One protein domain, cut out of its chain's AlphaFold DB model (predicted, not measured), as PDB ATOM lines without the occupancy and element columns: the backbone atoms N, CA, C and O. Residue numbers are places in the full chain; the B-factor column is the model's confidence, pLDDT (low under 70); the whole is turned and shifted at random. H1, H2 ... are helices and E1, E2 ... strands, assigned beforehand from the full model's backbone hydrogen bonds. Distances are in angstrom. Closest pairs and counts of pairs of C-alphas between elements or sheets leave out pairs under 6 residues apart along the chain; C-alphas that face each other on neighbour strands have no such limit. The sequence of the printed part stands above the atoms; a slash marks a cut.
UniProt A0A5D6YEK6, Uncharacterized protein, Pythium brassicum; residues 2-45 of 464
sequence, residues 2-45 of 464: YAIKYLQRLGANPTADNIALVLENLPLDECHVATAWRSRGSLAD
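This is residues 2 to 45 of the 464 residues of an uncharacterized protein of Pythium brassicum (UniProt A0A5D6YEK6). Two short helices, H1 and H2, pack into a small head at one end, and a loose hairpin of two short strands, E1 and E2, lies at the other, with a strung-out link, residues 26 to 34, between. The printed part has 44 residues, in the order H1, H2, E1, E2, and is mixed, helices and strands. It is only just extended, close to loose, with a radius of gyration of the C-alphas of 14.3 A, and flat, spanning 41 by 23 by 12 A.

H1, residues 2 to 9, and H2, residues 16 to 25, touch; their closest C-alphas, of Ala 3 and Ile 19, are 5.6 A apart. Their lines are only just about perpendicular, at 72 degrees. In both helices every O i to N i+4 pair is within hydrogen-bond range. E1, residues 35 to 37, and E2, residues 43 to 45, form an antiparallel hairpin at 144 degrees; C-alphas 35 and 45 face each other at 5.0 A, but no backbone N and O across the pair are within hydrogen-bond range. H1 is apart from both strands.

H1 begins at C-alpha 2 (-31.040, 1.453, 20.293). H2 measures 14.3 A, H1 10.6 A and each strand 6.6 A. E2 ends at C-alpha 45 (-30.818, 10.621, 7.807).

The two farthest C-alphas, of Asp 17 and Gly 41, are 41.5 A apart. The printed part has no cut and no long link. Residues 29 to 45 have pLDDT under 70.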
ATOM      1  N   TYR A   2     -31.036   2.640  21.168       82.00
ATOM      2  CA  TYR A   2     -31.040   1.453  20.293       82.00
ATOM      3  C   TYR A   2     -31.532   0.178  20.996       82.00
ATOM      4  O   TYR A   2     -32.373  -0.512  20.433       82.00
ATOM      5  N   ALA A   3     -31.094  -0.081  22.235       82.56
ATOM      6  CA  ALA A   3     -31.472  -1.278  22.991       82.56
ATOM      7  C   ALA A   3     -32.998  -1.418  23.139       82.56
ATOM      8  O   ALA A   3     -33.555  -2.488  22.924       82.56
ATOM      9  N   ILE A   4     -33.694  -0.303  23.378       83.62
ATOM     10  CA  ILE A   4     -35.160  -0.253  23.461       83.62
ATOM     11  C   ILE A   4     -35.801  -0.650  22.123       83.62
ATOM     12  O   ILE A   4     -36.687  -1.500  22.092       83.62
ATOM     13  N   LYS A   5     -35.344  -0.070  21.003       72.44
ATOM     14  CA  LYS A   5     -35.877  -0.400  19.668       72.44
ATOM     15  C   LYS A   5     -35.528  -1.823  19.226       72.44
ATOM     16  O   LYS A   5     -36.305  -2.438  18.499       72.44
ATOM     17  N   TYR A   6     -34.373  -2.329  19.648       78.19
ATOM     18  CA  TYR A   6     -33.936  -3.697  19.395       78.19
ATOM     19  C   TYR A   6     -34.863  -4.698  20.096       78.19
ATOM     20  O   TYR A   6     -35.427  -5.566  19.437       78.19
ATOM     21  N   LEU A   7     -35.135  -4.489  21.389       83.12
ATOM     22  CA  LEU A   7     -36.079  -5.300  22.165       83.12
ATOM     23  C   LEU A   7     -37.497  -5.250  21.579       83.12
ATOM     24  O   LEU A   7     -38.112  -6.293  21.386       83.12
ATOM     25  N   GLN A   8     -37.975  -4.066  21.179       82.44
ATOM     26  CA  GLN A   8     -39.284  -3.916  20.529       82.44
ATOM     27  C   GLN A   8     -39.398  -4.707  19.218       82.44
ATOM     28  O   GLN A   8     -40.448  -5.283  18.943       82.44
ATOM     29  N   ARG A   9     -38.333  -4.768  18.407       74.25
ATOM     30  CA  ARG A   9     -38.324  -5.577  17.176       74.25
ATOM     31  C   ARG A   9     -38.303  -7.076  17.441       74.25
ATOM     32  O   ARG A   9     -38.844  -7.821  16.634       74.25
ATOM     33  N   LEU A  10     -37.702  -7.499  18.548       79.75
ATOM     34  CA  LEU A  10     -37.735  -8.887  19.007       79.75
ATOM     35  C   LEU A  10     -39.065  -9.258  19.687       79.75
ATOM     36  O   LEU A  10     -39.242 -10.410  20.070       79.75
ATOM     37  N   GLY A  11     -39.996  -8.310  19.845       85.69
ATOM     38  CA  GLY A  11     -41.247  -8.523  20.579       85.69
ATOM     39  C   GLY A  11     -41.062  -8.598  22.100       85.69
ATOM     40  O   GLY A  11     -41.963  -9.046  22.802       85.69
ATOM     41  N   ALA A  12     -39.907  -8.168  22.616       92.06
ATOM     42  CA  ALA A  12     -39.594  -8.147  24.037       92.06
ATOM     43  C   ALA A  12     -39.898  -6.775  24.663       92.06
ATOM     44  O   ALA A  12     -39.692  -5.723  24.051       92.06
ATOM     45  N   ASN A  13     -40.346  -6.778  25.921       89.50
ATOM     46  CA  ASN A  13     -40.589  -5.544  26.663       89.50
ATOM     47  C   ASN A  13     -39.260  -4.885  27.080       89.50
ATOM     48  O   ASN A  13     -38.383  -5.569  27.621       89.50
ATOM     49  N   PRO A  14     -39.101  -3.563  26.879       90.69
ATOM     50  CA  PRO A  14     -37.883  -2.838  27.225       90.69
ATOM     51  C   PRO A  14     -37.829  -2.513  28.727       90.69
ATOM     52  O   PRO A  14     -37.945  -1.357  29.128       90.69
ATOM     53  N   THR A  15     -37.684  -3.538  29.566       96.25
ATOM     54  CA  THR A  15     -37.403  -3.382  31.001       96.25
ATOM     55  C   THR A  15     -35.945  -2.966  31.224       96.25
ATOM     56  O   THR A  15     -35.100  -3.169  30.351       96.25
ATOM     57  N   ALA A  16     -35.638  -2.378  32.385       92.50
ATOM     58  CA  ALA A  16     -34.280  -1.932  32.716       92.50
ATOM     59  C   ALA A  16     -33.258  -3.080  32.628       92.50
ATOM     60  O   ALA A  16     -32.200  -2.901  32.026       92.50
ATOM     61  N   ASP A  17     -33.627  -4.265  33.118       93.38
ATOM     62  CA  ASP A  17     -32.776  -5.459  33.087       93.38
ATOM     63  C   ASP A  17     -32.505  -5.928  31.653       93.38
ATOM     64  O   ASP A  17     -31.361  -6.169  31.280       93.38
ATOM     65  N   ASN A  18     -33.534  -5.967  30.797       90.81
ATOM     66  CA  ASN A  18     -33.372  -6.347  29.391       90.81
ATOM     67  C   ASN A  18     -32.516  -5.332  28.625       90.81
ATOM     68  O   ASN A  18     -31.739  -5.703  27.748       90.81
ATOM     69  N   ILE A  19     -32.655  -4.042  28.939       91.75
ATOM     70  CA  ILE A  19     -31.832  -2.988  28.344       91.75
ATOM     71  C   ILE A  19     -30.373  -3.154  28.777       91.75
ATOM     72  O   ILE A  19     -29.497  -3.086  27.919       91.75
ATOM     73  N   ALA A  20     -30.114  -3.395  30.066       91.31
ATOM     74  CA  ALA A  20     -28.769  -3.635  30.583       91.31
ATOM     75  C   ALA A  20     -28.127  -4.857  29.909       91.31
ATOM     76  O   ALA A  20     -27.008  -4.761  29.414       91.31
ATOM     77  N   LEU A  21     -28.883  -5.947  29.765       92.00
ATOM     78  CA  LEU A  21     -28.432  -7.181  29.125       92.00
ATOM     79  C   LEU A  21     -28.071  -6.966  27.644       92.00
ATOM     80  O   LEU A  21     -27.055  -7.479  27.175       92.00
ATOM     81  N   VAL A  22     -28.846  -6.158  26.909       90.25
ATOM     82  CA  VAL A  22     -28.521  -5.779  25.518       90.25
ATOM     83  C   VAL A  22     -27.285  -4.881  25.447       90.25
ATOM     84  O   VAL A  22     -26.472  -5.053  24.546       90.25
ATOM     85  N   LEU A  23     -27.122  -3.930  26.369       85.56
ATOM     86  CA  LEU A  23     -25.949  -3.050  26.398       85.56
ATOM     87  C   LEU A  23     -24.663  -3.810  26.756       85.56
ATOM     88  O   LEU A  23     -23.609  -3.496  26.214       85.56
ATOM     89  N   GLU A  24     -24.757  -4.803  27.639       87.62
ATOM     90  CA  GLU A  24     -23.628  -5.623  28.086       87.62
ATOM     91  C   GLU A  24     -23.179  -6.626  27.015       87.62
ATOM     92  O   GLU A  24     -21.985  -6.776  26.767       87.62
ATOM     93  N   ASN A  25     -24.129  -7.292  26.349       84.94
ATOM     94  CA  ASN A  25     -23.821  -8.371  25.403       84.94
ATOM     95  C   ASN A  25     -23.698  -7.899  23.946       84.94
ATOM     96  O   ASN A  25     -23.069  -8.573  23.132       84.94
ATOM     97  N   LEU A  26     -24.306  -6.762  23.600       82.06
ATOM     98  CA  LEU A  26     -24.302  -6.176  22.254       82.06
ATOM     99  C   LEU A  26     -23.974  -4.674  22.320       82.06
ATOM    100  O   LEU A  26     -24.799  -3.857  21.883       82.06
ATOM    101  N   PRO A  27     -22.809  -4.275  22.865       78.12
ATOM    102  CA  PRO A  27     -22.400  -2.878  22.856       78.12
ATOM    103  C   PRO A  27     -22.221  -2.407  21.406       78.12
ATOM    104  O   PRO A  27     -21.572  -3.058  20.587       78.12
ATOM    105  N   LEU A  28     -22.846  -1.280  21.061       74.44
ATOM    106  CA  LEU A  28     -22.592  -0.621  19.781       74.44
ATOM    107  C   LEU A  28     -21.303   0.193  19.904       74.44
ATOM    108  O   LEU A  28     -21.355   1.369  20.260       74.44
ATOM    109  N   ASP A  29     -20.173  -0.443  19.613       62.38
ATOM    110  CA  ASP A  29     -18.859   0.207  19.663       62.38
ATOM    111  C   ASP A  29     -18.696   1.238  18.527       62.38
ATOM    112  O   ASP A  29     -18.112   2.301  18.727       62.38
ATOM    113  N   GLU A  30     -19.298   0.983  17.356       53.53
ATOM    114  CA  GLU A  30     -19.261   1.890  16.203       53.53
ATOM    115  C   GLU A  30     -20.647   2.016  15.551       53.53
ATOM    116  O   GLU A  30     -21.137   1.126  14.857       53.53
ATOM    117  N   CYS A  31     -21.318   3.149  15.774       51.50
ATOM    118  CA  CYS A  31     -22.575   3.474  15.103       51.50
ATOM    119  C   CYS A  31     -22.274   4.315  13.857       51.50
ATOM    120  O   CYS A  31     -22.063   5.526  13.951       51.50
ATOM    121  N   HIS A  32     -22.240   3.689  12.678       47.66
ATOM    122  CA  HIS A  32     -22.008   4.417  11.434       47.66
ATOM    123  C   HIS A  32     -23.303   5.089  10.946       47.66
ATOM    124  O   HIS A  32     -24.168   4.477  10.321       47.66
ATOM    125  N   VAL A  33     -23.441   6.392  11.197       48.66
ATOM    126  CA  VAL A  33     -24.555   7.187  10.659       48.66
ATOM    127  C   VAL A  33     -24.310   7.443   9.169       48.66
ATOM    128  O   VAL A  33     -23.553   8.333   8.790       48.66
ATOM    129  N   ALA A  34     -24.938   6.651   8.298       47.94
ATOM    130  CA  ALA A  34     -24.861   6.846   6.852       47.94
ATOM    131  C   ALA A  34     -26.053   7.666   6.334       47.94
ATOM    132  O   ALA A  34     -27.207   7.271   6.460       47.94
ATOM    133  N   THR A  35     -25.796   8.786   5.659       44.28
ATOM    134  CA  THR A  35     -26.848   9.504   4.928       44.28
ATOM    135  C   THR A  35     -27.197   8.728   3.655       44.28
ATOM    136  O   THR A  35     -26.433   8.738   2.685       44.28
ATOM    137  N   ALA A  36     -28.341   8.043   3.634       45.81
ATOM    138  CA  ALA A  36     -28.813   7.336   2.449       45.81
ATOM    139  C   ALA A  36     -29.783   8.209   1.640       45.81
ATOM    140  O   ALA A  36     -30.776   8.730   2.147       45.81
ATOM    141  N   TRP A  37     -29.526   8.334   0.339       40.91
ATOM    142  CA  TRP A  37     -30.486   8.923  -0.591       40.91
ATOM    143  C   TRP A  37     -31.688   7.985  -0.735       40.91
ATOM    144  O   TRP A  37     -31.568   6.908  -1.327       40.91
ATOM    145  N   ARG A  38     -32.868   8.393  -0.250       43.59
ATOM    146  CA  ARG A  38     -34.109   7.746  -0.688       43.59
ATOM    147  C   ARG A  38     -34.300   8.036  -2.175       43.59
ATOM    148  O   ARG A  38     -34.020   9.131  -2.658       43.59
ATOM    149  N   SER A  39     -34.834   7.061  -2.903       40.78
ATOM    150  CA  SER A  39     -35.107   7.116  -4.348       40.78
ATOM    151  C   SER A  39     -36.022   8.267  -4.804       40.78
ATOM    152  O   SER A  39     -36.207   8.443  -6.003       40.78
ATOM    153  N   ARG A  40     -36.562   9.069  -3.877       48.84
ATOM    154  CA  ARG A  40     -37.464  10.205  -4.121       48.84
ATOM    155  C   ARG A  40     -36.803  11.585  -3.989       48.84
ATOM    156  O   ARG A  40     -37.501  12.579  -3.864       48.84
ATOM    157  N   GLY A  41     -35.471  11.667  -3.989       38.84
ATOM    158  CA  GLY A  41     -34.759  12.953  -4.043       38.84
ATOM    159  C   GLY A  41     -34.699  13.740  -2.728       38.84
ATOM    160  O   GLY A  41     -34.031  14.767  -2.688       38.84
ATOM    161  N   SER A  42     -35.306  13.253  -1.640       38.75
ATOM    162  CA  SER A  42     -35.060  13.783  -0.294       38.75
ATOM    163  C   SER A  42     -33.886  13.052   0.364       38.75
ATOM    164  O   SER A  42     -33.886  11.815   0.437       38.75
ATOM    165  N   LEU A  43     -32.929  13.799   0.914       41.28
ATOM    166  CA  LEU A  43     -32.025  13.274   1.935       41.28
ATOM    167  C   LEU A  43     -32.857  12.978   3.185       41.28
ATOM    168  O   LEU A  43     -33.573  13.842   3.676       41.28
ATOM    169  N   ALA A  44     -32.811  11.738   3.656       43.81
ATOM    170  CA  ALA A  44     -33.269  11.389   4.988       43.81
ATOM    171  C   ALA A  44     -32.057  10.814   5.715       43.81
ATOM    172  O   ALA A  44     -31.344   9.984   5.142       43.81
ATOM    173  N   ASP A  45     -31.824  11.241   6.952       42.38
ATOM    174  CA  ASP A  45     -30.818  10.621   7.807       42.38
ATOM    175  C   ASP A  45     -31.317   9.211   8.156       42.38
ATOM    176  O   ASP A  45     -32.127   8.999   9.059       42.38
TER     177      ASP A  45